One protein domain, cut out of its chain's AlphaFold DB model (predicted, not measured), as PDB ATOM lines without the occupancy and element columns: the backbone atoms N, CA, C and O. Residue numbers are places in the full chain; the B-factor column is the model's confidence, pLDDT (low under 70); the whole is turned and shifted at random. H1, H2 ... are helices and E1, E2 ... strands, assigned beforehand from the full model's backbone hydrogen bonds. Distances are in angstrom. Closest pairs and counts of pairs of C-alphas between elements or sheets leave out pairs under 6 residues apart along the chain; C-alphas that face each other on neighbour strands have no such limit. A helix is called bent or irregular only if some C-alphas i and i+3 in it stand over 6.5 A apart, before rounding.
ATOM      1  N   PRO A  16      23.077 -21.694  16.848       96.38
ATOM      2  CA  PRO A  16      21.806 -21.669  17.560       96.38
ATOM      3  C   PRO A  16      21.440 -20.252  18.005       96.38
ATOM      4  O   PRO A  16      22.306 -19.460  18.382       96.38
ATOM      5  N   ILE A  17      20.147 -19.942  17.997       96.06
ATOM      6  CA  ILE A  17      19.640 -18.698  18.580       96.06
ATOM      7  C   ILE A  17      19.670 -18.821  20.102       96.06
ATOM      8  O   ILE A  17      19.155 -19.786  20.654       96.06
ATOM      9  N   THR A  18      20.236 -17.819  20.774       96.44
ATOM     10  CA  THR A  18      20.321 -17.776  22.244       96.44
ATOM     11  C   THR A  18      19.465 -16.674  22.866       96.44
ATOM     12  O   THR A  18      19.306 -16.637  24.079       96.44
ATOM     13  N   LEU A  19      18.902 -15.774  22.052       93.31
ATOM     14  CA  LEU A  19      17.947 -14.769  22.516       93.31
ATOM     15  C   LEU A  19      16.564 -15.396  22.718       93.31
ATOM     16  O   LEU A  19      16.023 -16.050  21.821       93.31
ATOM     17  N   GLU A  20      15.963 -15.117  23.873       90.50
ATOM     18  CA  GLU A  20      14.655 -15.633  24.277       90.50
ATOM     19  C   GLU A  20      13.660 -14.501  24.593       90.50
ATOM     20  O   GLU A  20      14.018 -13.324  24.713       90.50
ATOM     21  N   GLY A  21      12.377 -14.858  24.702       88.25
ATOM     22  CA  GLY A  21      11.310 -13.984  25.192       88.25
ATOM     23  C   GLY A  21      11.211 -12.622  24.490       88.25
ATOM     24  O   GLY A  21      11.113 -12.524  23.263       88.25
ATOM     25  N   PHE A  22      11.213 -11.553  25.292       86.38
ATOM     26  CA  PHE A  22      11.063 -10.178  24.807       86.38
ATOM     27  C   PHE A  22      12.230  -9.736  23.909       86.38
ATOM     28  O   PHE A  22      12.013  -8.993  22.950       86.38
ATOM     29  N   ALA A  23      13.443 -10.242  24.159       88.56
ATOM     30  CA  ALA A  23      14.626  -9.914  23.364       88.56
ATOM     31  C   ALA A  23      14.507 -10.404  21.932       88.56
ATOM     32  O   ALA A  23      14.690  -9.659  20.971       88.56
ATOM     33  N   ARG A  24      14.121 -11.672  21.813       92.19
ATOM     34  CA  ARG A  24      13.886 -12.345  20.544       92.19
ATOM     35  C   ARG A  24      12.837 -11.615  19.706       92.19
ATOM     36  O   ARG A  24      13.065 -11.347  18.528       92.19
ATOM     37  N   SER A  25      11.725 -11.260  20.348       90.12
ATOM     38  CA  SER A  25      10.614 -10.548  19.709       90.12
ATOM     39  C   SER A  25      11.036  -9.153  19.239       90.12
ATOM     40  O   SER A  25      10.769  -8.773  18.103       90.12
ATOM     41  N   THR A  26      11.756  -8.409  20.084       89.25
ATOM     42  CA  THR A  26      12.257  -7.060  19.761       89.25
ATOM     43  C   THR A  26      13.271  -7.083  18.618       89.25
ATOM     44  O   THR A  26      13.299  -6.170  17.794       89.25
ATOM     45  N   ALA A  27      14.068  -8.150  18.524       90.19
ATOM     46  CA  ALA A  27      15.006  -8.394  17.434       90.19
ATOM     47  C   ALA A  27      14.345  -8.928  16.144       90.19
ATOM     48  O   ALA A  27      15.051  -9.215  15.176       90.19
ATOM     49  N   HIS A  28      13.012  -9.061  16.110       92.56
ATOM     50  CA  HIS A  28      12.234  -9.587  14.976       92.56
ATOM     51  C   HIS A  28      12.677 -10.980  14.507       92.56
ATOM     52  O   HIS A  28      12.578 -11.321  13.320       92.56
ATOM     53  N   ILE A  29      13.168 -11.797  15.439       94.50
ATOM     54  CA  ILE A  29      13.539 -13.189  15.183       94.50
ATOM     55  C   ILE A  29      12.242 -14.011  15.064       94.50
ATOM     56  O   ILE A  29      11.419 -13.942  15.976       94.50
ATOM     57  N   PRO A  30      12.030 -14.790  13.982       95.38
ATOM     58  CA  PRO A  30      10.833 -15.625  13.833       95.38
ATOM     59  C   PRO A  30      10.662 -16.592  15.004       95.38
ATOM     60  O   PRO A  30      11.647 -17.180  15.437       95.38
ATOM     61  N   ASP A  31       9.441 -16.816  15.490       94.25
ATOM     62  CA  ASP A  31       9.189 -17.683  16.655       94.25
ATOM     63  C   ASP A  31       9.654 -19.130  16.448       94.25
ATOM     64  O   ASP A  31      10.147 -19.759  17.378       94.25
ATOM     65  N   ASP A  32       9.583 -19.629  15.218       93.69
ATOM     66  CA  ASP A  32       9.983 -20.982  14.836       93.69
ATOM     67  C   ASP A  32      11.469 -21.103  14.452       93.69
ATOM     68  O   ASP A  32      11.944 -22.193  14.149       93.69
ATOM     69  N   ALA A  33      12.242 -20.012  14.478       96.00
ATOM     70  CA  ALA A  33      13.670 -20.069  14.183       96.00
ATOM     71  C   ALA A  33      14.455 -20.801  15.287       96.00
ATOM     72  O   ALA A  33      14.381 -20.457  16.467       96.00
ATOM     73  N   THR A  34      15.295 -21.760  14.926       95.19
ATOM     74  CA  THR A  34      16.197 -22.438  15.873       95.19
ATOM     75  C   THR A  34      17.644 -21.992  15.699       95.19
ATOM     76  O   THR A  34      18.411 -21.974  16.661       95.19
ATOM     77  N   HIS A  35      18.007 -21.565  14.490       96.75
ATOM     78  CA  HIS A  35      19.363 -21.171  14.132       96.75
ATOM     79  C   HIS A  35      19.376 -19.873  13.332       96.75
ATOM     80  O   HIS A  35      18.371 -19.465  12.743       96.75
ATOM     81  N   PHE A  36      20.540 -19.241  13.273       97.94
ATOM     82  CA  PHE A  36      20.766 -18.061  12.457       97.94
ATOM     83  C   PHE A  36      22.204 -17.991  11.942       97.94
ATOM     84  O   PHE A  36      23.102 -18.670  12.441       97.94
ATOM     85  N   CYS A  37      22.434 -17.131  10.958       97.81
ATOM     86  CA  CYS A  37      23.767 -16.640  10.636       97.81
ATOM     87  C   CYS A  37      23.717 -15.170  10.217       97.81
ATOM     88  O   CYS A  37      22.693 -14.670   9.743       97.81
ATOM     89  N   TRP A  38      24.842 -14.479  10.387       97.81
ATOM     90  CA  TRP A  38      25.048 -13.158   9.804       97.81
ATOM     91  C   TRP A  38      25.411 -13.285   8.323       97.81
ATOM     92  O   TRP A  38      26.332 -14.021   7.967       97.81
ATOM     93  N   LEU A  39      24.718 -12.539   7.473       97.25
ATOM     94  CA  LEU A  39      25.015 -12.354   6.059       97.25
ATOM     95  C   LEU A  39      25.836 -11.073   5.906       97.25
ATOM     96  O   LEU A  39      25.361  -9.987   6.241       97.25
ATOM     97  N   TYR A  40      27.062 -11.190   5.400       96.31
ATOM     98  CA  TYR A  40      27.906 -10.026   5.141       96.31
ATOM     99  C   TYR A  40      27.414  -9.252   3.907       96.31
ATOM    100  O   TYR A  40      26.824  -9.861   3.007       96.31
ATOM    101  N   PRO A  41      27.701  -7.936   3.823       93.44
ATOM    102  CA  PRO A  41      27.502  -7.157   2.610       93.44
ATOM    103  C   PRO A  41      28.072  -7.861   1.384       93.44
ATOM    104  O   PRO A  41      29.150  -8.465   1.421       93.44
ATOM    105  N   LEU A  42      27.358  -7.745   0.273       89.12
ATOM    106  CA  LEU A  42      27.780  -8.340  -0.979       89.12
ATOM    107  C   LEU A  42      28.879  -7.488  -1.614       89.12
ATOM    108  O   LEU A  42      28.790  -6.264  -1.706       89.12
ATOM    109  N   LYS A  43      29.935  -8.159  -2.075       76.25
ATOM    110  CA  LYS A  43      31.036  -7.526  -2.802       76.25
ATOM    111  C   LYS A  43      30.684  -7.482  -4.284       76.25
ATOM    112  O   LYS A  43      31.021  -8.406  -5.018       76.25
ATOM    113  N   PHE A  44      30.017  -6.427  -4.738       70.19
ATOM    114  CA  PHE A  44      29.844  -6.191  -6.171       70.19
ATOM    115  C   PHE A  44      30.050  -4.726  -6.557       70.19
ATOM    116  O   PHE A  44      29.682  -3.800  -5.839       70.19
ATOM    117  N   THR A  45      30.638  -4.529  -7.735       52.62
ATOM    118  CA  THR A  45      30.643  -3.266  -8.477       52.62
ATOM    119  C   THR A  45      29.565  -3.365  -9.545       52.62
ATOM    120  O   THR A  45      29.753  -4.064 -10.540       52.62
ATOM    121  N   PHE A  46      28.424  -2.707  -9.345       53.34
ATOM    122  CA  PHE A  46      27.394  -2.643 -10.380       53.34
ATOM    123  C   PHE A  46      27.887  -1.792 -11.554       53.34
ATOM    124  O   PHE A  46      28.026  -0.574 -11.444       53.34
ATOM    125  N   ASN A  47      28.108  -2.426 -12.705       45.16
ATOM    126  CA  ASN A  47      28.247  -1.727 -13.978       45.16
ATOM    127  C   ASN A  47      26.849  -1.360 -14.494       45.16
ATOM    128  O   ASN A  47      26.296  -2.037 -15.354       45.16
ATOM    129  N   GLY A  48      26.276  -0.280 -13.962       43.72
ATOM    130  CA  GLY A  48      25.059   0.323 -14.505       43.72
ATOM    131  C   GLY A  48      23.889   0.331 -13.530       43.72
ATOM    132  O   GLY A  48      23.192  -0.662 -13.360       43.72
ATOM    133  N   GLY A  49      23.637   1.505 -12.959       48.00
ATOM    134  CA  GLY A  49      22.423   1.797 -12.205       48.00
ATOM    135  C   GLY A  49      22.683   1.976 -10.718       48.00
ATOM    136  O   GLY A  49      23.193   1.092 -10.035       48.00
ATOM    137  N   ASP A  50      22.299   3.148 -10.231       46.19
ATOM    138  CA  ASP A  50      22.380   3.546  -8.838       46.19
ATOM    139  C   ASP A  50      21.320   2.806  -7.997       46.19
ATOM    140  O   ASP A  50      20.347   3.384  -7.527       46.19
ATOM    141  N   TYR A  51      21.493   1.496  -7.777       47.06
ATOM    142  CA  TYR A  51      20.726   0.770  -6.749       47.06
ATOM    143  C   TYR A  51      21.031   1.306  -5.340       47.06
ATOM    144  O   TYR A  51      20.375   0.931  -4.361       47.06
ATOM    145  N   THR A  52      21.999   2.225  -5.210       50.41
ATOM    146  CA  THR A  52      22.293   2.865  -3.937       50.41
ATOM    147  C   THR A  52      21.208   3.845  -3.495       50.41
ATOM    148  O   THR A  52      21.051   4.030  -2.289       50.41
ATOM    149  N   SER A  53      20.368   4.335  -4.416       54.56
ATOM    150  CA  SER A  53      19.303   5.298  -4.113       54.56
ATOM    151  C   SER A  53      18.010   4.682  -3.564       54.56
ATOM    152  O   SER A  53      17.168   5.416  -3.052       54.56
ATOM    153  N   ASN A  54      17.817   3.362  -3.684       63.78
ATOM    154  CA  ASN A  54      16.602   2.700  -3.206       63.78
ATOM    155  C   ASN A  54      16.862   2.048  -1.841       63.78
ATOM    156  O   ASN A  54      17.712   1.162  -1.724       63.78
ATOM    157  N   ASN A  55      16.140   2.483  -0.808       73.50
ATOM    158  CA  ASN A  55      16.240   1.970   0.565       73.50
ATOM    159  C   ASN A  55      15.309   0.765   0.789       73.50
ATOM    160  O   ASN A  55      14.591   0.719   1.785       73.50
ATOM    161  N   SER A  56      15.276  -0.179  -0.159       87.12
ATOM    162  CA  SER A  56      14.556  -1.443   0.041       87.12
ATOM    163  C   SER A  56      15.337  -2.371   0.972       87.12
ATOM    164  O   SER A  56      16.556  -2.233   1.119       87.12
ATOM    165  N   ASP A  57      14.651  -3.345   1.565       88.62
ATOM    166  CA  ASP A  57      15.269  -4.330   2.454       88.62
ATOM    167  C   ASP A  57      16.344  -5.153   1.730       88.62
ATOM    168  O   ASP A  57      17.423  -5.388   2.268       88.62
ATOM    169  N   GLU A  58      16.129  -5.517   0.463       88.62
ATOM    170  CA  GLU A  58      17.116  -6.247  -0.343       88.62
ATOM    171  C   GLU A  58      18.366  -5.405  -0.596       88.62
ATOM    172  O   GLU A  58      19.492  -5.894  -0.516       88.62
ATOM    173  N   SER A  59      18.178  -4.117  -0.874       87.00
ATOM    174  CA  SER A  59      19.271  -3.172  -1.077       87.00
ATOM    175  C   SER A  59      20.056  -2.946   0.222       87.00
ATOM    176  O   SER A  59      21.290  -2.954   0.201       87.00
ATOM    177  N   ASN A  60      19.377  -2.854   1.369       89.50
ATOM    178  CA  ASN A  60      20.020  -2.789   2.685       89.50
ATOM    179  C   ASN A  60      20.774  -4.078   3.022       89.50
ATOM    180  O   ASN A  60      21.924  -4.014   3.457       89.50
ATOM    181  N   LEU A  61      20.187  -5.244   2.743       91.31
ATOM    182  CA  LEU A  61      20.845  -6.540   2.908       91.31
ATOM    183  C   LEU A  61      22.147  -6.599   2.105       91.31
ATOM    184  O   LEU A  61      23.174  -7.032   2.617       91.31
ATOM    185  N   CYS A  62      22.125  -6.121   0.862       89.50
ATOM    186  CA  CYS A  62      23.303  -6.103   0.005       89.50
ATOM    187  C   CYS A  62      24.393  -5.142   0.500       89.50
ATOM    188  O   CYS A  62      25.573  -5.479   0.447       89.50
ATOM    189  N   LYS A  63      24.012  -3.940   0.953       87.81
ATOM    190  CA  LYS A  63      24.948  -2.871   1.343       87.81
ATOM    191  C   LYS A  63      25.512  -3.046   2.746       87.81
ATOM    192  O   LYS A  63      26.661  -2.695   2.987       87.81
ATOM    193  N   ILE A  64      24.689  -3.519   3.674       91.06
ATOM    194  CA  ILE A  64      24.962  -3.497   5.117       91.06
ATOM    195  C   ILE A  64      25.059  -4.918   5.676       91.06
ATOM    196  O   ILE A  64      25.853  -5.168   6.582       91.06
ATOM    197  N   GLY A  65      24.308  -5.854   5.108       94.19
ATOM    198  CA  GLY A  65      24.162  -7.202   5.637       94.19
ATOM    199  C   GLY A  65      22.869  -7.374   6.427       94.19
ATOM    200  O   GLY A  65      21.987  -6.507   6.457       94.19
ATOM    201  N   GLY A  66      22.733  -8.539   7.043       95.69
ATOM    202  CA  GLY A  66      21.513  -8.925   7.734       95.69
ATOM    203  C   GLY A  66      21.614 -10.299   8.376       95.69
ATOM    204  O   GLY A  66      22.661 -10.936   8.351       95.69
ATOM    205  N   PHE A  67      20.513 -10.774   8.938       97.31
ATOM    206  CA  PHE A  67      20.439 -12.087   9.563       97.31
ATOM    207  C   PHE A  67      19.558 -13.021   8.745       97.31
ATOM    208  O   PHE A  67      18.424 -12.679   8.411       97.31
ATOM    209  N   ALA A  68      20.074 -14.209   8.449       97.75
ATOM    210  CA  ALA A  68      19.286 -15.325   7.950       97.75
ATOM    211  C   ALA A  68      18.881 -16.218   9.121       97.75
ATOM    212  O   ALA A  68      19.711 -16.529   9.974       97.75
ATOM    213  N   TYR A  69      17.623 -16.645   9.139       97.81
ATOM    214  CA  TYR A  69      17.044 -17.487  10.179       97.81
ATOM    215  C   TYR A  69      16.598 -18.814   9.598       97.81
ATOM    216  O   TYR A  69      15.986 -18.867   8.524       97.81
ATOM    217  N   PHE A  70      16.871 -19.875  10.342       96.94
ATOM    218  CA  PHE A  70      16.612 -21.240   9.930       96.94
ATOM    219  C   PHE A  70      15.784 -21.963  10.976       96.94
ATOM    220  O   PHE A  70      15.893 -21.687  12.172       96.94
ATOM    221  N   ASN A  71      15.006 -22.930  10.511       95.00
ATOM    222  CA  ASN A  71      14.344 -23.908  11.354       95.00
ATOM    223  C   ASN A  71      14.817 -25.313  10.960       95.00
ATOM    224  O   ASN A  71      15.132 -25.570   9.795       95.00
ATOM    225  N   THR A  72      14.873 -26.211  11.933       87.94
ATOM    226  CA  THR A  72      15.042 -27.647  11.714       87.94
ATOM    227  C   THR A  72      13.696 -28.230  11.312       87.94
ATOM    228  O   THR A  72      12.679 -27.916  11.924       87.94
ATOM    229  N   THR A  73      13.652 -29.081  10.292       77.50
ATOM    230  CA  THR A  73      12.391 -29.770   9.977       77.50
ATOM    231  C   THR A  73      12.069 -30.806  11.054       77.50
ATOM    232  O   THR A  73      12.982 -31.445  11.577       77.50
ATOM    233  N   ASP A  74      10.782 -31.021  11.352       69.12
ATOM    234  CA  ASP A  74      10.318 -31.935  12.417       69.12
ATOM    235  C   ASP A  74      10.871 -33.373  12.306       69.12
ATOM    236  O   ASP A  74      10.839 -34.132  13.271       69.12
ATOM    237  N   ASN A  75      11.397 -33.754  11.136       66.31
ATOM    238  CA  ASN A  75      11.878 -35.102  10.843       66.31
ATOM    239  C   ASN A  75      13.397 -35.197  10.626       66.31
ATOM    240  O   ASN A  75      13.898 -36.307  10.439       66.31
ATOM    241  N   ASN A  76      14.131 -34.078  10.619       73.94
ATOM    242  CA  ASN A  76      15.583 -34.084  10.448       73.94
ATOM    243  C   ASN A  76      16.233 -32.851  11.092       73.94
ATOM    244  O   ASN A  76      16.215 -31.755  10.527       73.94
ATOM    245  N   ILE A  77      16.831 -33.055  12.268       68.31
ATOM    246  CA  ILE A  77      17.551 -32.019  13.026       68.31
ATOM    247  C   ILE A  77      18.793 -31.535  12.257       68.31
ATOM    248  O   ILE A  77      19.212 -30.393  12.431       68.31
ATOM    249  N   ASP A  78      19.337 -32.362  11.359       79.19
ATOM    250  CA  ASP A  78      20.535 -32.033  10.586       79.19
ATOM    251  C   ASP A  78      20.228 -31.192   9.331       79.19
ATOM    252  O   ASP A  78      21.148 -30.700   8.676       79.19
ATOM    253  N   GLU A  79      18.950 -30.996   8.984       88.12
ATOM    254  CA  GLU A  79      18.544 -30.215   7.812       88.12
ATOM    255  C   GLU A  79      17.941 -28.866   8.217       88.12
ATOM    256  O   GLU A  79      16.798 -28.759   8.673       88.12
ATOM    257  N   LEU A  80      18.733 -27.810   8.018       92.25
ATOM    258  CA  LEU A  80      18.324 -26.433   8.258       92.25
ATOM    259  C   LEU A  80      17.624 -25.848   7.032       92.25
ATOM    260  O   LEU A  80      18.217 -25.695   5.963       92.25
ATOM    261  N   ARG A  81      16.370 -25.435   7.211       94.19
ATOM    262  CA  ARG A  81      15.586 -24.723   6.202       94.19
ATOM    263  C   ARG A  81      15.610 -23.226   6.479       94.19
ATOM    264  O   ARG A  81      15.225 -22.803   7.564       94.19
ATOM    265  N   LEU A  82      15.986 -22.419   5.485       95.62
ATOM    266  CA  LEU A  82      15.863 -20.960   5.552       95.62
ATOM    267  C   LEU A  82      14.381 -20.564   5.624       95.62
ATOM    268  O   LEU A  82      13.600 -20.928   4.742       95.62
ATOM    269  N   ILE A  83      14.008 -19.804   6.651       96.69
ATOM    270  CA  ILE A  83      12.623 -19.361   6.882       96.69
ATOM    271  C   ILE A  83      12.454 -17.843   6.798       96.69
ATOM    272  O   ILE A  83      11.365 -17.367   6.481       96.69
ATOM    273  N   ARG A  84      13.516 -17.066   7.058       96.62
ATOM    274  CA  ARG A  84      13.478 -15.601   6.970       96.62
ATOM    275  C   ARG A  84      14.865 -15.011   6.761       96.62
ATOM    276  O   ARG A  84      15.856 -15.573   7.221       96.62
ATOM    277  N   VAL A  85      14.910 -13.846   6.122       96.12
ATOM    278  CA  VAL A  85      16.070 -12.955   6.116       96.12
ATOM    279  C   VAL A  85      15.616 -11.566   6.556       96.12
ATOM    280  O   VAL A  85      14.653 -11.045   6.001       96.12
ATOM    281  N   ASN A  86      16.305 -10.980   7.535       93.38
ATOM    282  CA  ASN A  86      16.105  -9.598   7.971       93.38
ATOM    283  C   ASN A  86      17.330  -8.773   7.561       93.38
ATOM    284  O   ASN A  86      18.451  -9.133   7.917       93.38
ATOM    285  N   SER A  87      17.141  -7.660   6.853       92.50
ATOM    286  CA  SER A  87      18.219  -6.699   6.582       92.50
ATOM    287  C   SER A  87      18.455  -5.771   7.771       92.50
ATOM    288  O   SER A  87      17.505  -5.391   8.456       92.50
ATOM    289  N   LEU A  88      19.700  -5.343   7.988       89.94
ATOM    290  CA  LEU A  88      19.989  -4.302   8.972       89.94
ATOM    291  C   LEU A  88      19.581  -2.920   8.435       89.94
ATOM    292  O   LEU A  88      19.873  -2.583   7.289       89.94
ATOM    293  N   ILE A  89      18.950  -2.106   9.283       85.88
ATOM    294  CA  ILE A  89      18.587  -0.714   8.987       85.88
ATOM    295  C   ILE A  89      19.337   0.193   9.966       85.88
ATOM    296  O   ILE A  89      19.375  -0.086  11.163       85.88
ATOM    297  N   VAL A  90      19.939   1.279   9.472       79.88
ATOM    298  CA  VAL A  90      20.673   2.256  10.293       79.88
ATOM    299  C   VAL A  90      20.208   3.676   9.926       79.88
ATOM    300  O   VAL A  90      20.353   4.054   8.764       79.88
ATOM    301  N   PRO A  91      19.687   4.484  10.874       78.25
ATOM    302  CA  PRO A  91      19.414   4.153  12.275       78.25
ATOM    303  C   PRO A  91      18.207   3.211  12.428       78.25
ATOM    304  O   PRO A  91      17.241   3.298  11.673       78.25
ATOM    305  N   ALA A  92      18.256   2.328  13.425       76.56
ATOM    306  CA  ALA A  92      17.147   1.443  13.766       76.56
ATOM    307  C   ALA A  92      16.268   2.072  14.862       76.56
ATOM    308  O   ALA A  92      16.789   2.635  15.825       76.56
ATOM    309  N   ASN A  93      14.943   1.945  14.741       75.75
ATOM    310  CA  ASN A  93      13.995   2.375  15.784       75.75
ATOM    311  C   ASN A  93      13.752   1.287  16.849       75.75
ATOM    312  O   ASN A  93      13.217   1.569  17.917       75.75
ATOM    313  N   ASN A  94      14.098   0.039  16.532       80.62
ATOM    314  CA  ASN A  94      14.030  -1.145  17.385       80.62
ATOM    315  C   ASN A  94      14.999  -2.208  16.834       80.62
ATOM    316  O   ASN A  94      15.564  -2.027  15.756       80.62
ATOM    317  N   GLY A  95      15.213  -3.302  17.564       86.62
ATOM    318  CA  GLY A  95      16.073  -4.399  17.120       86.62
ATOM    319  C   GLY A  95      17.060  -4.842  18.191       86.62
ATOM    320  O   GLY A  95      16.788  -4.736  19.386       86.62
ATOM    321  N   LEU A  96      18.213  -5.343  17.747       89.19
ATOM    322  CA  LEU A  96      19.298  -5.732  18.641       89.19
ATOM    323  C   LEU A  96      19.906  -4.505  19.320       89.19
ATOM    324  O   LEU A  96      20.291  -3.535  18.667       89.19
ATOM    325  N   THR A  97      20.041  -4.588  20.635       90.50
ATOM    326  CA  THR A  97      20.827  -3.654  21.437       90.50
ATOM    327  C   THR A  97      22.228  -4.206  21.640       90.50
ATOM    328  O   THR A  97      22.408  -5.418  21.774       90.50
ATOM    329  N   PHE A  98      23.215  -3.317  21.704       92.94
ATOM    330  CA  PHE A  98      24.612  -3.697  21.862       92.94
ATOM    331  C   PHE A  98      25.249  -3.002  23.064       92.94
ATOM    332  O   PHE A  98      24.984  -1.830  23.326       92.94
ATOM    333  N   GLU A  99      26.126  -3.721  23.752       95.25
ATOM    334  CA  GLU A  99      26.991  -3.219  24.816       95.25
ATOM    335  C   GLU A  99      28.419  -3.013  24.295       95.25
ATOM    336  O   GLU A  99      28.866  -3.708  23.375       95.25
ATOM    337  N   GLY A 100      29.145  -2.065  24.891       95.00
ATOM    338  CA  GLY A 100      30.506  -1.696  24.502       95.00
ATOM    339  C   GLY A 100      30.651  -0.200  24.179       95.00
ATOM    340  O   GLY A 100      29.799   0.599  24.576       95.00
ATOM    341  N   PRO A 101      31.723   0.206  23.473       97.50
ATOM    342  CA  PRO A 101      32.775  -0.642  22.908       97.50
ATOM    343  C   PRO A 101      33.666  -1.274  23.983       97.50
ATOM    344  O   PRO A 101      34.061  -0.616  24.945       97.50
ATOM    345  N   TYR A 102      34.041  -2.533  23.781       98.06
ATOM    346  CA  TYR A 102      35.038  -3.228  24.596       98.06
ATOM    347  C   TYR A 102      36.341  -3.419  23.808       98.06
ATOM    348  O   TYR A 102      36.272  -3.681  22.606       98.06
ATOM    349  N   PRO A 103      37.525  -3.339  24.444       98.12
ATOM    350  CA  PRO A 103      38.794  -3.576  23.758       98.12
ATOM    351  C   PRO A 103      38.871  -4.974  23.135       98.12
ATOM    352  O   PRO A 103      38.570  -5.975  23.793       98.12
ATOM    353  N   TRP A 104      39.314  -5.057  21.882       97.88
ATOM    354  CA  TRP A 104      39.556  -6.331  21.207       97.88
ATOM    355  C   TRP A 104      40.945  -6.888  21.543       97.88
ATOM    356  O   TRP A 104      41.939  -6.160  21.572       97.88
ATOM    357  N   LYS A 105      41.041  -8.204  21.777       95.75
ATOM    358  CA  LYS A 105      42.331  -8.866  22.021       95.75
ATOM    359  C   LYS A 105      42.904  -9.379  20.703       95.75
ATOM    360  O   LYS A 105      42.389 -10.336  20.128       95.75
ATOM    361  N   LYS A 106      44.012  -8.774  20.263       94.62
ATOM    362  CA  LYS A 106      44.678  -9.090  18.986       94.62
ATOM    363  C   LYS A 106      44.993 -10.574  18.766       94.62
ATOM    364  O   LYS A 106      45.026 -11.028  17.634       94.62
ATOM    365  N   GLU A 107      45.215 -11.329  19.840       95.19
ATOM    366  CA  GLU A 107      45.584 -12.751  19.794       95.19
ATOM    367  C   GLU A 107      44.508 -13.660  19.178       95.19
ATOM    368  O   GLU A 107      44.795 -14.812  18.864       95.19
ATOM    369  N   PHE A 108      43.286 -13.150  18.985       95.69
ATOM    370  CA  PHE A 108      42.198 -13.862  18.311       95.69
ATOM    371  C   PHE A 108      41.946 -13.379  16.875       95.69
ATOM    372  O   PHE A 108      41.124 -13.974  16.175       95.69
ATOM    373  N   THR A 109      42.634 -12.323  16.423       95.38
ATOM    374  CA  THR A 109      42.455 -11.754  15.079       95.38
ATOM    375  C   THR A 109      42.847 -12.757  14.001       95.38
ATOM    376  O   THR A 109      42.035 -13.042  13.123       95.38
ATOM    377  N   ASP A 110      44.039 -13.350  14.099       92.44
ATOM    378  CA  ASP A 110      44.597 -14.221  13.056       92.44
ATOM    379  C   ASP A 110      43.718 -15.451  12.786       92.44
ATOM    380  O   ASP A 110      43.490 -15.839  11.636       92.44
ATOM    381  N   ARG A 111      43.106 -16.016  13.832       92.50
ATOM    382  CA  ARG A 111      42.159 -17.132  13.694       92.50
ATOM    383  C   ARG A 111      40.922 -16.748  12.883       92.50
ATOM    384  O   ARG A 111      40.512 -17.493  12.000       92.50
ATOM    385  N   LEU A 112      40.306 -15.604  13.168       94.88
ATOM    386  CA  LEU A 112      39.138 -15.146  12.405       94.88
ATOM    387  C   LEU A 112      39.531 -14.709  10.987       94.88
ATOM    388  O   LEU A 112      38.763 -14.896  10.040       94.88
ATOM    389  N   TRP A 113      40.738 -14.164  10.840       93.94
ATOM    390  CA  TRP A 113      41.304 -13.746   9.564       93.94
ATOM    391  C   TRP A 113      41.509 -14.930   8.617       93.94
ATOM    392  O   TRP A 113      41.003 -14.935   7.496       93.94
ATOM    393  N   THR A 114      42.180 -15.980   9.093       92.94
ATOM    394  CA  THR A 114      42.426 -17.226   8.346       92.94
ATOM    395  C   THR A 114      41.138 -17.969   7.987       92.94
ATOM    396  O   THR A 114      41.081 -18.640   6.960       92.94
ATOM    397  N   GLN A 115      40.074 -17.794   8.774       93.50
ATOM    398  CA  GLN A 115      38.725 -18.286   8.470       93.50
ATOM    399  C   GLN A 115      37.956 -17.412   7.459       93.50
ATOM    400  O   GLN A 115      36.788 -17.689   7.189       93.50
ATOM    401  N   ASN A 116      38.572 -16.356   6.915       93.75
ATOM    402  CA  ASN A 116      37.944 -15.388   6.010       93.75
ATOM    403  C   ASN A 116      36.669 -14.754   6.607       93.75
ATOM    404  O   ASN A 116      35.692 -14.489   5.901       93.75
ATOM    405  N   ARG A 117      36.644 -14.530   7.928       95.62
ATOM    406  CA  ARG A 117      35.480 -13.944   8.615       95.62
ATOM    407  C   ARG A 117      35.524 -12.430   8.691       95.62
ATOM    408  O   ARG A 117      34.466 -11.815   8.731       95.62
ATOM    409  N   PHE A 118      36.709 -11.829   8.674       96.62
ATOM    410  CA  PHE A 118      36.820 -10.381   8.561       96.62
ATOM    411  C   PHE A 118      36.478  -9.928   7.142       96.62
ATOM    412  O   PHE A 118      37.107 -10.336   6.166       96.62
ATOM    413  N   GLN A 119      35.465  -9.076   7.037       95.88
ATOM    414  CA  GLN A 119      35.005  -8.474   5.793       95.88
ATOM    415  C   GLN A 119      35.147  -6.948   5.859       95.88
ATOM    416  O   GLN A 119      35.130  -6.387   6.956       95.88
ATOM    417  N   PRO A 120      35.312  -6.254   4.719       95.19
ATOM    418  CA  PRO A 120      35.410  -4.797   4.705       95.19
ATOM    419  C   PRO A 120      34.159  -4.133   5.284       95.19
ATOM    420  O   PRO A 120      33.040  -4.536   4.967       95.19
ATOM    421  N   VAL A 121      34.345  -3.094   6.094       94.38
ATOM    422  CA  VAL A 121      33.248  -2.245   6.576       94.38
ATOM    423  C   VAL A 121      32.656  -1.474   5.399       94.38
ATOM    424  O   VAL A 121      33.382  -0.873   4.613       94.38
ATOM    425  N   THR A 122      31.329  -1.461   5.291       91.25
ATOM    426  CA  THR A 122      30.607  -0.748   4.224       91.25
ATOM    427  C   THR A 122      29.823   0.464   4.724       91.25
ATOM    428  O   THR A 122      29.482   1.339   3.933       91.25
ATOM    429  N   LEU A 123      29.543   0.546   6.029       89.25
ATOM    430  CA  LEU A 123      28.784   1.646   6.622       89.25
ATOM    431  C   LEU A 123      29.621   2.938   6.670       89.25
ATOM    432  O   LEU A 123      30.639   2.960   7.370       89.25
ATOM    433  N   PRO A 124      29.180   4.039   6.021       88.81
ATOM    434  CA  PRO A 124      29.934   5.294   5.989       88.81
ATOM    435  C   PRO A 124      30.272   5.837   7.378       88.81
ATOM    436  O   PRO A 124      31.413   6.207   7.634       88.81
ATOM    437  N   CYS A 125      29.322   5.782   8.318       90.06
ATOM    438  CA  CYS A 125      29.533   6.274   9.680       90.06
ATOM    439  C   CYS A 125      30.634   5.520  10.445       90.06
ATOM    440  O   CYS A 125      31.254   6.098  11.333       90.06
ATOM    441  N   LEU A 126      30.904   4.252  10.117       93.38
ATOM    442  CA  LEU A 126      31.993   3.475  10.715       93.38
ATOM    443  C   LEU A 126      33.318   3.710   9.981       93.38
ATOM    444  O   LEU A 126      34.361   3.840  10.626       93.38
ATOM    445  N   LEU A 127      33.277   3.835   8.650       94.06
ATOM    446  CA  LEU A 127      34.441   4.194   7.831       94.06
ATOM    447  C   LEU A 127      35.018   5.558   8.231       94.06
ATOM    448  O   LEU A 127      36.232   5.681   8.416       94.06
ATOM    449  N   GLU A 128      34.153   6.555   8.437       94.38
ATOM    450  CA  GLU A 128      34.499   7.901   8.921       94.38
ATOM    451  C   GLU A 128      35.149   7.880  10.309       94.38
ATOM    452  O   GLU A 128      35.975   8.735  10.625       94.38
ATOM    453  N   LYS A 129      34.808   6.890  11.143       95.62
ATOM    454  CA  LYS A 129      35.441   6.669  12.453       95.62
ATOM    455  C   LYS A 129      36.765   5.914  12.364       95.62
ATOM    456  O   LYS A 129      37.449   5.805  13.374       95.62
ATOM    457  N   GLY A 130      37.145   5.431  11.183       96.88
ATOM    458  CA  GLY A 130      38.403   4.726  10.954       96.88
ATOM    459  C   GLY A 130      38.293   3.203  10.953       96.88
ATOM    460  O   GLY A 130      39.308   2.549  10.751       96.88
ATOM    461  N   ALA A 131      37.105   2.617  11.130       97.50
ATOM    462  CA  ALA A 131      36.956   1.166  11.015       97.50
ATOM    463  C   ALA A 131      37.225   0.721   9.566       97.50
ATOM    464  O   ALA A 131      36.926   1.447   8.612       97.50
ATOM    465  N   ARG A 132      37.816  -0.462   9.392       96.88
ATOM    466  CA  ARG A 132      38.226  -1.006   8.085       96.88
ATOM    467  C   ARG A 132      37.659  -2.387   7.836       96.88
ATOM    468  O   ARG A 132      37.092  -2.625   6.772       96.88
ATOM    469  N   TYR A 133      37.732  -3.256   8.837       97.81
ATOM    470  CA  TYR A 133      37.188  -4.607   8.765       97.81
ATOM    471  C   TYR A 133      36.255  -4.880   9.926       97.81
ATOM    472  O   TYR A 133      36.397  -4.296  10.999       97.81
ATOM    473  N   PHE A 134      35.320  -5.794   9.713       98.00
ATOM    474  CA  PHE A 134      34.465  -6.299  10.765       98.00
ATOM    475  C   PHE A 134      34.203  -7.793  10.602       98.00
ATOM    476  O   PHE A 134      34.256  -8.328   9.495       98.00
ATOM    477  N   ALA A 135      33.921  -8.468  11.709       98.12
ATOM    478  CA  ALA A 135      33.462  -9.850  11.713       98.12
ATOM    479  C   ALA A 135      32.333 -10.015  12.729       98.12
ATOM    480  O   ALA A 135      32.287  -9.319  13.745       98.12
ATOM    481  N   PHE A 136      31.433 -10.957  12.461       98.31
ATOM    482  CA  PHE A 136      30.459 -11.416  13.443       98.31
ATOM    483  C   PHE A 136      31.028 -12.614  14.205       98.31
ATOM    484  O   PHE A 136      31.508 -13.556  13.572       98.31
ATOM    485  N   ILE A 137      30.961 -12.581  15.533       98.38
ATOM    486  CA  ILE A 137      31.299 -13.666  16.460       98.38
ATOM    487  C   ILE A 137      30.002 -14.328  16.902       98.38
ATOM    488  O   ILE A 137      29.062 -13.632  17.289       98.38
ATOM    489  N   ASN A 138      29.948 -15.657  16.858       98.31
ATOM    490  CA  ASN A 138      28.737 -16.387  17.208       98.31
ATOM    491  C   ASN A 138      28.485 -16.396  18.728       98.31
ATOM    492  O   ASN A 138      29.420 -16.226  19.518       98.31
ATOM    493  N   PRO A 139      27.228 -16.622  19.155       98.06
ATOM    494  CA  PRO A 139      26.900 -16.859  20.555       98.06
ATOM    495  C   PRO A 139      27.775 -17.952  21.164       98.06
ATOM    496  O   PRO A 139      27.943 -19.017  20.565       98.06
ATOM    497  N   TYR A 140      28.325 -17.687  22.348       97.75
ATOM    498  CA  TYR A 140      29.177 -18.618  23.092       97.75
ATOM    499  C   TYR A 140      30.384 -19.155  22.304       97.75
ATOM    500  O   TYR A 140      30.959 -20.186  22.657       97.75
ATOM    501  N   GLU A 141      30.799 -18.463  21.240       97.31
ATOM    502  CA  GLU A 141      31.939 -18.886  20.446       97.31
ATOM    503  C   GLU A 141      33.233 -18.751  21.256       97.31
ATOM    504  O   GLU A 141      33.650 -17.655  21.634       97.31
ATOM    505  N   SER A 142      33.889 -19.886  21.502       96.69
ATOM    506  CA  SER A 142      35.183 -19.931  22.177       96.69
ATOM    507  C   SER A 142      36.303 -19.626  21.183       96.69
ATOM    508  O   SER A 142      36.709 -20.476  20.381       96.69
ATOM    509  N   LEU A 143      36.838 -18.413  21.264       95.88
ATOM    510  CA  LEU A 143      38.024 -18.004  20.528       95.88
ATOM    511  C   LEU A 143      39.258 -18.471  21.284       95.88
ATOM    512  O   LEU A 143      39.358 -18.284  22.490       95.88
ATOM    513  N   SER A 144      40.196 -19.078  20.574       94.38
ATOM    514  CA  SER A 144      41.466 -19.536  21.138       94.38
ATOM    515  C   SER A 144      42.600 -18.896  20.366       94.38
ATOM    516  O   SER A 144      42.498 -18.785  19.140       94.38
ATOM    517  N   SER A 145      43.651 -18.491  21.076       90.81
ATOM    518  CA  SER A 145      44.882 -18.003  20.458       90.81
ATOM    519  C   SER A 145      45.517 -19.094  19.593       90.81
ATOM    520  O   SER A 145      45.274 -20.283  19.803       90.81
ATOM    521  N   GLU A 146      46.365 -18.715  18.633       84.81
ATOM    522  CA  GLU A 146      47.017 -19.680  17.728       84.81
ATOM    523  C   GLU A 146      47.813 -20.766  18.468       84.81
ATOM    524  O   GLU A 146      47.839 -21.924  18.061       84.81
ATOM    525  N   ASN A 147      48.430 -20.404  19.595       86.56
ATOM    526  CA  ASN A 147      49.185 -21.326  20.440       86.56
ATOM    527  C   ASN A 147      48.312 -22.119  21.435       86.56
ATOM    528  O   ASN A 147      48.853 -22.882  22.235       86.56
ATOM    529  N   GLY A 148      46.992 -21.906  21.440       86.19
ATOM    530  CA  GLY A 148      46.034 -22.555  22.339       86.19
ATOM    531  C   GLY A 148      46.179 -22.194  23.823       86.19
ATOM    532  O   GLY A 148      45.560 -22.846  24.661       86.19
ATOM    533  N   GLN A 149      46.996 -21.196  24.172       88.69
ATOM    534  CA  GLN A 149      47.276 -20.837  25.568       88.69
ATOM    535  C   GLN A 149      46.185 -19.977  26.207       88.69
ATOM    536  O   GLN A 149      46.014 -20.031  27.425       88.69
ATOM    537  N   SER A 150      45.454 -19.188  25.417       93.19
ATOM    538  CA  SER A 150      44.312 -18.414  25.895       93.19
ATOM    539  C   SER A 150      43.040 -18.830  25.168       93.19
ATOM    540  O   SER A 150      43.043 -19.169  23.983       93.19
ATOM    541  N   SER A 151      41.935 -18.817  25.911       95.12
ATOM    542  CA  SER A 151      40.593 -18.987  25.373       95.12
ATOM    543  C   SER A 151      39.679 -17.914  25.944       95.12
ATOM    544  O   SER A 151      39.841 -17.495  27.094       95.12
ATOM    545  N   TRP A 152      38.735 -17.445  25.141       96.69
ATOM    546  CA  TRP A 152      37.821 -16.381  25.516       96.69
ATOM    547  C   TRP A 152      36.493 -16.513  24.779       96.69
ATOM    548  O   TRP A 152      36.465 -16.790  23.583       96.69
ATOM    549  N   ILE A 153      35.401 -16.284  25.504       97.38
ATOM    550  CA  ILE A 153      34.050 -16.181  24.960       97.38
ATOM    551  C   ILE A 153      33.654 -14.700  25.046       97.38
ATOM    552  O   ILE A 153      33.450 -14.209  26.159       97.38
ATOM    553  N   PRO A 154      33.594 -13.963  23.920       95.88
ATOM    554  CA  PRO A 154      33.324 -12.524  23.952       95.88
ATOM    555  C   PRO A 154      31.870 -12.166  24.274       95.88
ATOM    556  O   PRO A 154      31.621 -11.057  24.740       95.88
ATOM    557  N   SER A 155      30.918 -13.060  23.976       96.94
ATOM    558  CA  SER A 155      29.482 -12.777  24.068       96.94
ATOM    559  C   SER A 155      28.617 -14.036  24.220       96.94
ATOM    560  O   SER A 155      28.914 -15.084  23.641       96.94
ATOM    561  N   SER A 156      27.515 -13.901  24.960       96.75
ATOM    562  CA  SER A 156      26.403 -14.856  25.114       96.75
ATOM    563  C   SER A 156      25.468 -14.913  23.900       96.75
ATOM    564  O   SER A 156      24.870 -15.953  23.623       96.75
ATOM    565  N   HIS A 157      25.347 -13.812  23.155       96.81
ATOM    566  CA  HIS A 157      24.351 -13.633  22.088       96.81
ATOM    567  C   HIS A 157      24.957 -13.265  20.726       96.81
ATOM    568  O   HIS A 157      24.244 -13.126  19.731       96.81
ATOM    569  N   GLY A 158      26.283 -13.180  20.668       97.56
ATOM    570  CA  GLY A 158      27.048 -12.824  19.484       97.56
ATOM    571  C   GLY A 158      27.549 -11.385  19.543       97.56
ATOM    572  O   GLY A 158      27.089 -10.566  20.337       97.56
ATOM    573  N   ALA A 159      28.543 -11.069  18.723       98.06
ATOM    574  CA  ALA A 159      29.195  -9.766  18.763       98.06
ATOM    575  C   ALA A 159      29.697  -9.332  17.390       98.06
ATOM    576  O   ALA A 159      30.093 -10.164  16.578       98.06
ATOM    577  N   PHE A 160      29.762  -8.024  17.166       98.06
ATOM    578  CA  PHE A 160      30.517  -7.459  16.051       98.06
ATOM    579  C   PHE A 160      31.873  -6.974  16.541       98.06
ATOM    580  O   PHE A 160      31.939  -6.135  17.438       98.06
ATOM    581  N   VAL A 161      32.945  -7.484  15.943       98.38
ATOM    582  CA  VAL A 161      34.312  -6.978  16.125       98.38
ATOM    583  C   VAL A 161      34.668  -6.055  14.967       98.38
ATOM    584  O   VAL A 161      34.305  -6.343  13.830       98.38
ATOM    585  N   TYR A 162      35.398  -4.980  15.254       98.38
ATOM    586  CA  TYR A 162      35.872  -3.994  14.291       98.38
ATOM    587  C   TYR A 162      37.383  -3.800  14.418       98.38
ATOM    588  O   TYR A 162      37.893  -3.592  15.521       98.38
ATOM    589  N   LEU A 163      38.075  -3.831  13.279       98.31
ATOM    590  CA  LEU A 163      39.504  -3.539  13.165       98.31
ATOM    591  C   LEU A 163      39.717  -2.216  12.434       98.31
ATOM    592  O   LEU A 163      39.017  -1.928  11.457       98.31
ATOM    593  N   PHE A 164      40.690  -1.430  12.887       98.00
ATOM    594  CA  PHE A 164      40.926  -0.063  12.401       98.00
ATOM    595  C   PHE A 164      42.142   0.067  11.474       98.00
ATOM    596  O   PHE A 164      42.275   1.076  10.785       98.00
ATOM    597  N   ASN A 165      42.992  -0.956  11.398       95.62
ATOM    598  CA  ASN A 165      44.126  -0.987  10.475       95.62
ATOM    599  C   ASN A 165      43.821  -1.790   9.205       95.62
ATOM    600  O   ASN A 165      43.169  -2.833   9.246       95.62
ATOM    601  N   GLU A 166      44.342  -1.313   8.071       91.50
ATOM    602  CA  GLU A 166      44.188  -1.962   6.759       91.50
ATOM    603  C   GLU A 166      45.068  -3.207   6.590       91.50
ATOM    604  O   GLU A 166      44.725  -4.101   5.829       91.50
ATOM    605  N   ASP A 167      46.191  -3.275   7.304       90.06
ATOM    606  CA  ASP A 167      47.117  -4.413   7.298       90.06
ATOM    607  C   ASP A 167      46.813  -5.441   8.404       90.06
ATOM    608  O   ASP A 167      47.571  -6.392   8.598       90.06
ATOM    609  N   HIS A 168      45.712  -5.236   9.136       84.12
ATOM    610  CA  HIS A 168      45.247  -6.030  10.284       84.12
ATOM    611  C   HIS A 168      46.226  -6.076  11.456       84.12
ATOM    612  O   HIS A 168      46.034  -6.854  12.395       84.12
ATOM    613  N   SER A 169      47.254  -5.226  11.441       91.88
ATOM    614  CA  SER A 169      48.079  -5.021  12.618       91.88
ATOM    615  C   SER A 169      47.215  -4.454  13.755       91.88
ATOM    616  O   SER A 169      46.234  -3.752  13.499       91.88
ATOM    617  N   PRO A 170      47.544  -4.732  15.023       94.06
ATOM    618  CA  PRO A 170      46.733  -4.278  16.149       94.06
ATOM    619  C   PRO A 170      46.614  -2.752  16.199       94.06
ATOM    620  O   PRO A 170      47.625  -2.049  16.135       94.06
ATOM    621  N   HIS A 171      45.401  -2.245  16.405       97.31
ATOM    622  CA  HIS A 171      45.131  -0.826  16.613       97.31
ATOM    623  C   HIS A 171      44.541  -0.562  18.005       97.31
ATOM    624  O   HIS A 171      43.803  -1.374  18.558       97.31
ATOM    625  N   VAL A 172      44.803   0.621  18.574       97.25
ATOM    626  CA  VAL A 172      44.310   0.997  19.920       97.25
ATOM    627  C   VAL A 172      42.783   1.135  19.999       97.25
ATOM    628  O   VAL A 172      42.225   1.160  21.091       97.25
ATOM    629  N   PHE A 173      42.125   1.258  18.843       97.81
ATOM    630  CA  PHE A 173      40.668   1.357  18.716       97.81
ATOM    631  C   PHE A 173      40.004   0.046  18.294       97.81
ATOM    632  O   PHE A 173      38.778   0.019  18.192       97.81
ATOM    633  N   ASP A 174      40.771  -1.029  18.074       98.31
ATOM    634  CA  ASP A 174      40.175  -2.333  17.797       98.31
ATOM    635  C   ASP A 174      39.255  -2.710  18.958       98.31
ATOM    636  O   ASP A 174      39.646  -2.725  20.132       98.31
ATOM    637  N   CYS A 175      37.997  -2.968  18.629       98.50
ATOM    638  CA  CYS A 175      36.956  -3.135  19.626       98.50
ATOM    639  C   CYS A 175      35.887  -4.108  19.161       98.50
ATOM    640  O   CYS A 175      35.801  -4.469  17.988       98.50
ATOM    641  N   TYR A 176      35.056  -4.533  20.103       98.44
ATOM    642  CA  TYR A 176      33.857  -5.287  19.797       98.44
ATOM    643  C   TYR A 176      32.652  -4.755  20.571       98.44
ATOM    644  O   TYR A 176      32.785  -4.140  21.633       98.44
ATOM    645  N   PHE A 177      31.479  -5.012  20.006       97.62
ATOM    646  CA  PHE A 177      30.177  -4.706  20.576       97.62
ATOM    647  C   PHE A 177      29.412  -6.017  20.745       97.62
ATOM    648  O   PHE A 177      29.159  -6.715  19.759       97.62
ATOM    649  N   SER A 178      29.084  -6.370  21.987       97.50
ATOM    650  CA  SER A 178      28.312  -7.579  22.298       97.50
ATOM    651  C   SER A 178      26.831  -7.290  22.147       97.50
ATOM    652  O   SER A 178      26.384  -6.231  22.571       97.50
ATOM    653  N   VAL A 179      26.051  -8.222  21.601       95.25
ATOM    654  CA  VAL A 179      24.592  -8.179  21.755       95.25
ATOM    655  C   VAL A 179      24.278  -8.224  23.254       95.25
ATOM    656  O   VAL A 179      24.849  -9.040  23.978       95.25
ATOM    657  N   ALA A 180      23.444  -7.296  23.720       91.81
ATOM    658  CA  ALA A 180      23.134  -7.133  25.137       91.81
ATOM    659  C   ALA A 180      22.213  -8.251  25.650       91.81
ATOM    660  O   ALA A 180      21.274  -8.641  24.953       91.81
TER     661      ALA A 180
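This is residues 16 to 180 of the 192 residues of the protein "Hypothetical protein" of Rotaria sp. Silwood1 (UniProt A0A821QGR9). Two small, twisted antiparallel sheets form two lobes that come together where edge strand E1 of one passes near edge strand E5 of the other. Helix H2 sits at one end of the three-strand lobe, helix H3 lies loosely near E5 of the four-strand lobe, and residues 45 to 50 of a long loop stick out free. The printed part has 165 residues, with four named helices and seven named strands in the order H1 E1 H2 E2 E3 E4 H3 H4 E5 E6 E7; the sheets run E1 E2 E3 and E4 E7 E6 E5. The class is mixed, helices and strands, with under half of the residues in named elements. The whole is compact, with a radius of gyration of the C-alphas of 16.8 A and spans of 45 by 43 by 28 A.

H1, residues 21 to 26, touches no helix and is on neither sheet. E1, residues 35 to 39, and E2, residues 66 to 73, are antiparallel neighbours at 151 degrees, with N 37 and O 68 within hydrogen-bond range at 3.0 A. E2 and E3, residues 76 to 87, form a hairpin; N 69 and O 84 are 2.8 A apart, and E3 bends by 60 degrees at residue 79. H2, residues 57 to 64, is on this sheet at a height over the sheet of 5.7 A; its closest C-alphas to E3 are those of Leu 61 and Ser 87, 4.5 A apart. The other sheet has edge strand E4, residues 98 to 103, antiparallel to E7, residues 175 to 179, with N 99 and O 178 at 2.8 A. E5, residues 133 to 137, E6, residues 159 to 163, and E7 form a meander, each strand the antiparallel neighbour of the one before; N 137 and O 159 are 2.8 A apart, and N 177 and O 160 are 2.8 A apart. The closest C-alphas of E1 and E5 are those of Trp 38 and Phe 136, 6.7 A apart. H3, residues 106 to 114, is on the four-strand sheet at a height over the sheet of 9.9 A; the closest C-alphas of H3 and E5 are those of Leu 112 and Ala 135, 7.8 A apart. H4, residues 124 to 127, is on neither sheet. Every O i to N i+4 pair is within hydrogen-bond range in H1 and H2; H3 has 2 of 5, beside 3 of 6 O i to N i+3 pairs, and H4 is too short for an O i to N i+4 pair.

H1 begins at C-alpha 21, at (11.310, -13.984, 25.192). E1 spans 13.2 A, H2 10.1 A and E2 22.9 A. E3, the longest strand, measures 27.8 A and ends at C-alpha 87, at (18.219, -6.699, 6.582). E4 spans 14.3 A. H3, the longest helix by residues, spans 13.6 A and is irregular, but only just: C-alphas 107 and 110 are 7.0 A apart. H4 has four residues. E5 and E6 span 13.3 A each, and E7 spans 13.5 A, ending at C-alpha 179, at (24.592, -8.179, 21.755).

The two C-alphas farthest apart are those of Gly 49 and Gln 149, at 50.6 A. The printed part has no cut. The links E1 to H2, E5 to E6 and E6 to E7 are long, and residues 45 to 50 stand free. In the link from E5 to E6, residues 143 to 144 pair with residues 151 to 152, antiparallel. Mean pLDDT of the printed part is 89.8; residues 45 to 54, 74 to 75 and 77 are under 70.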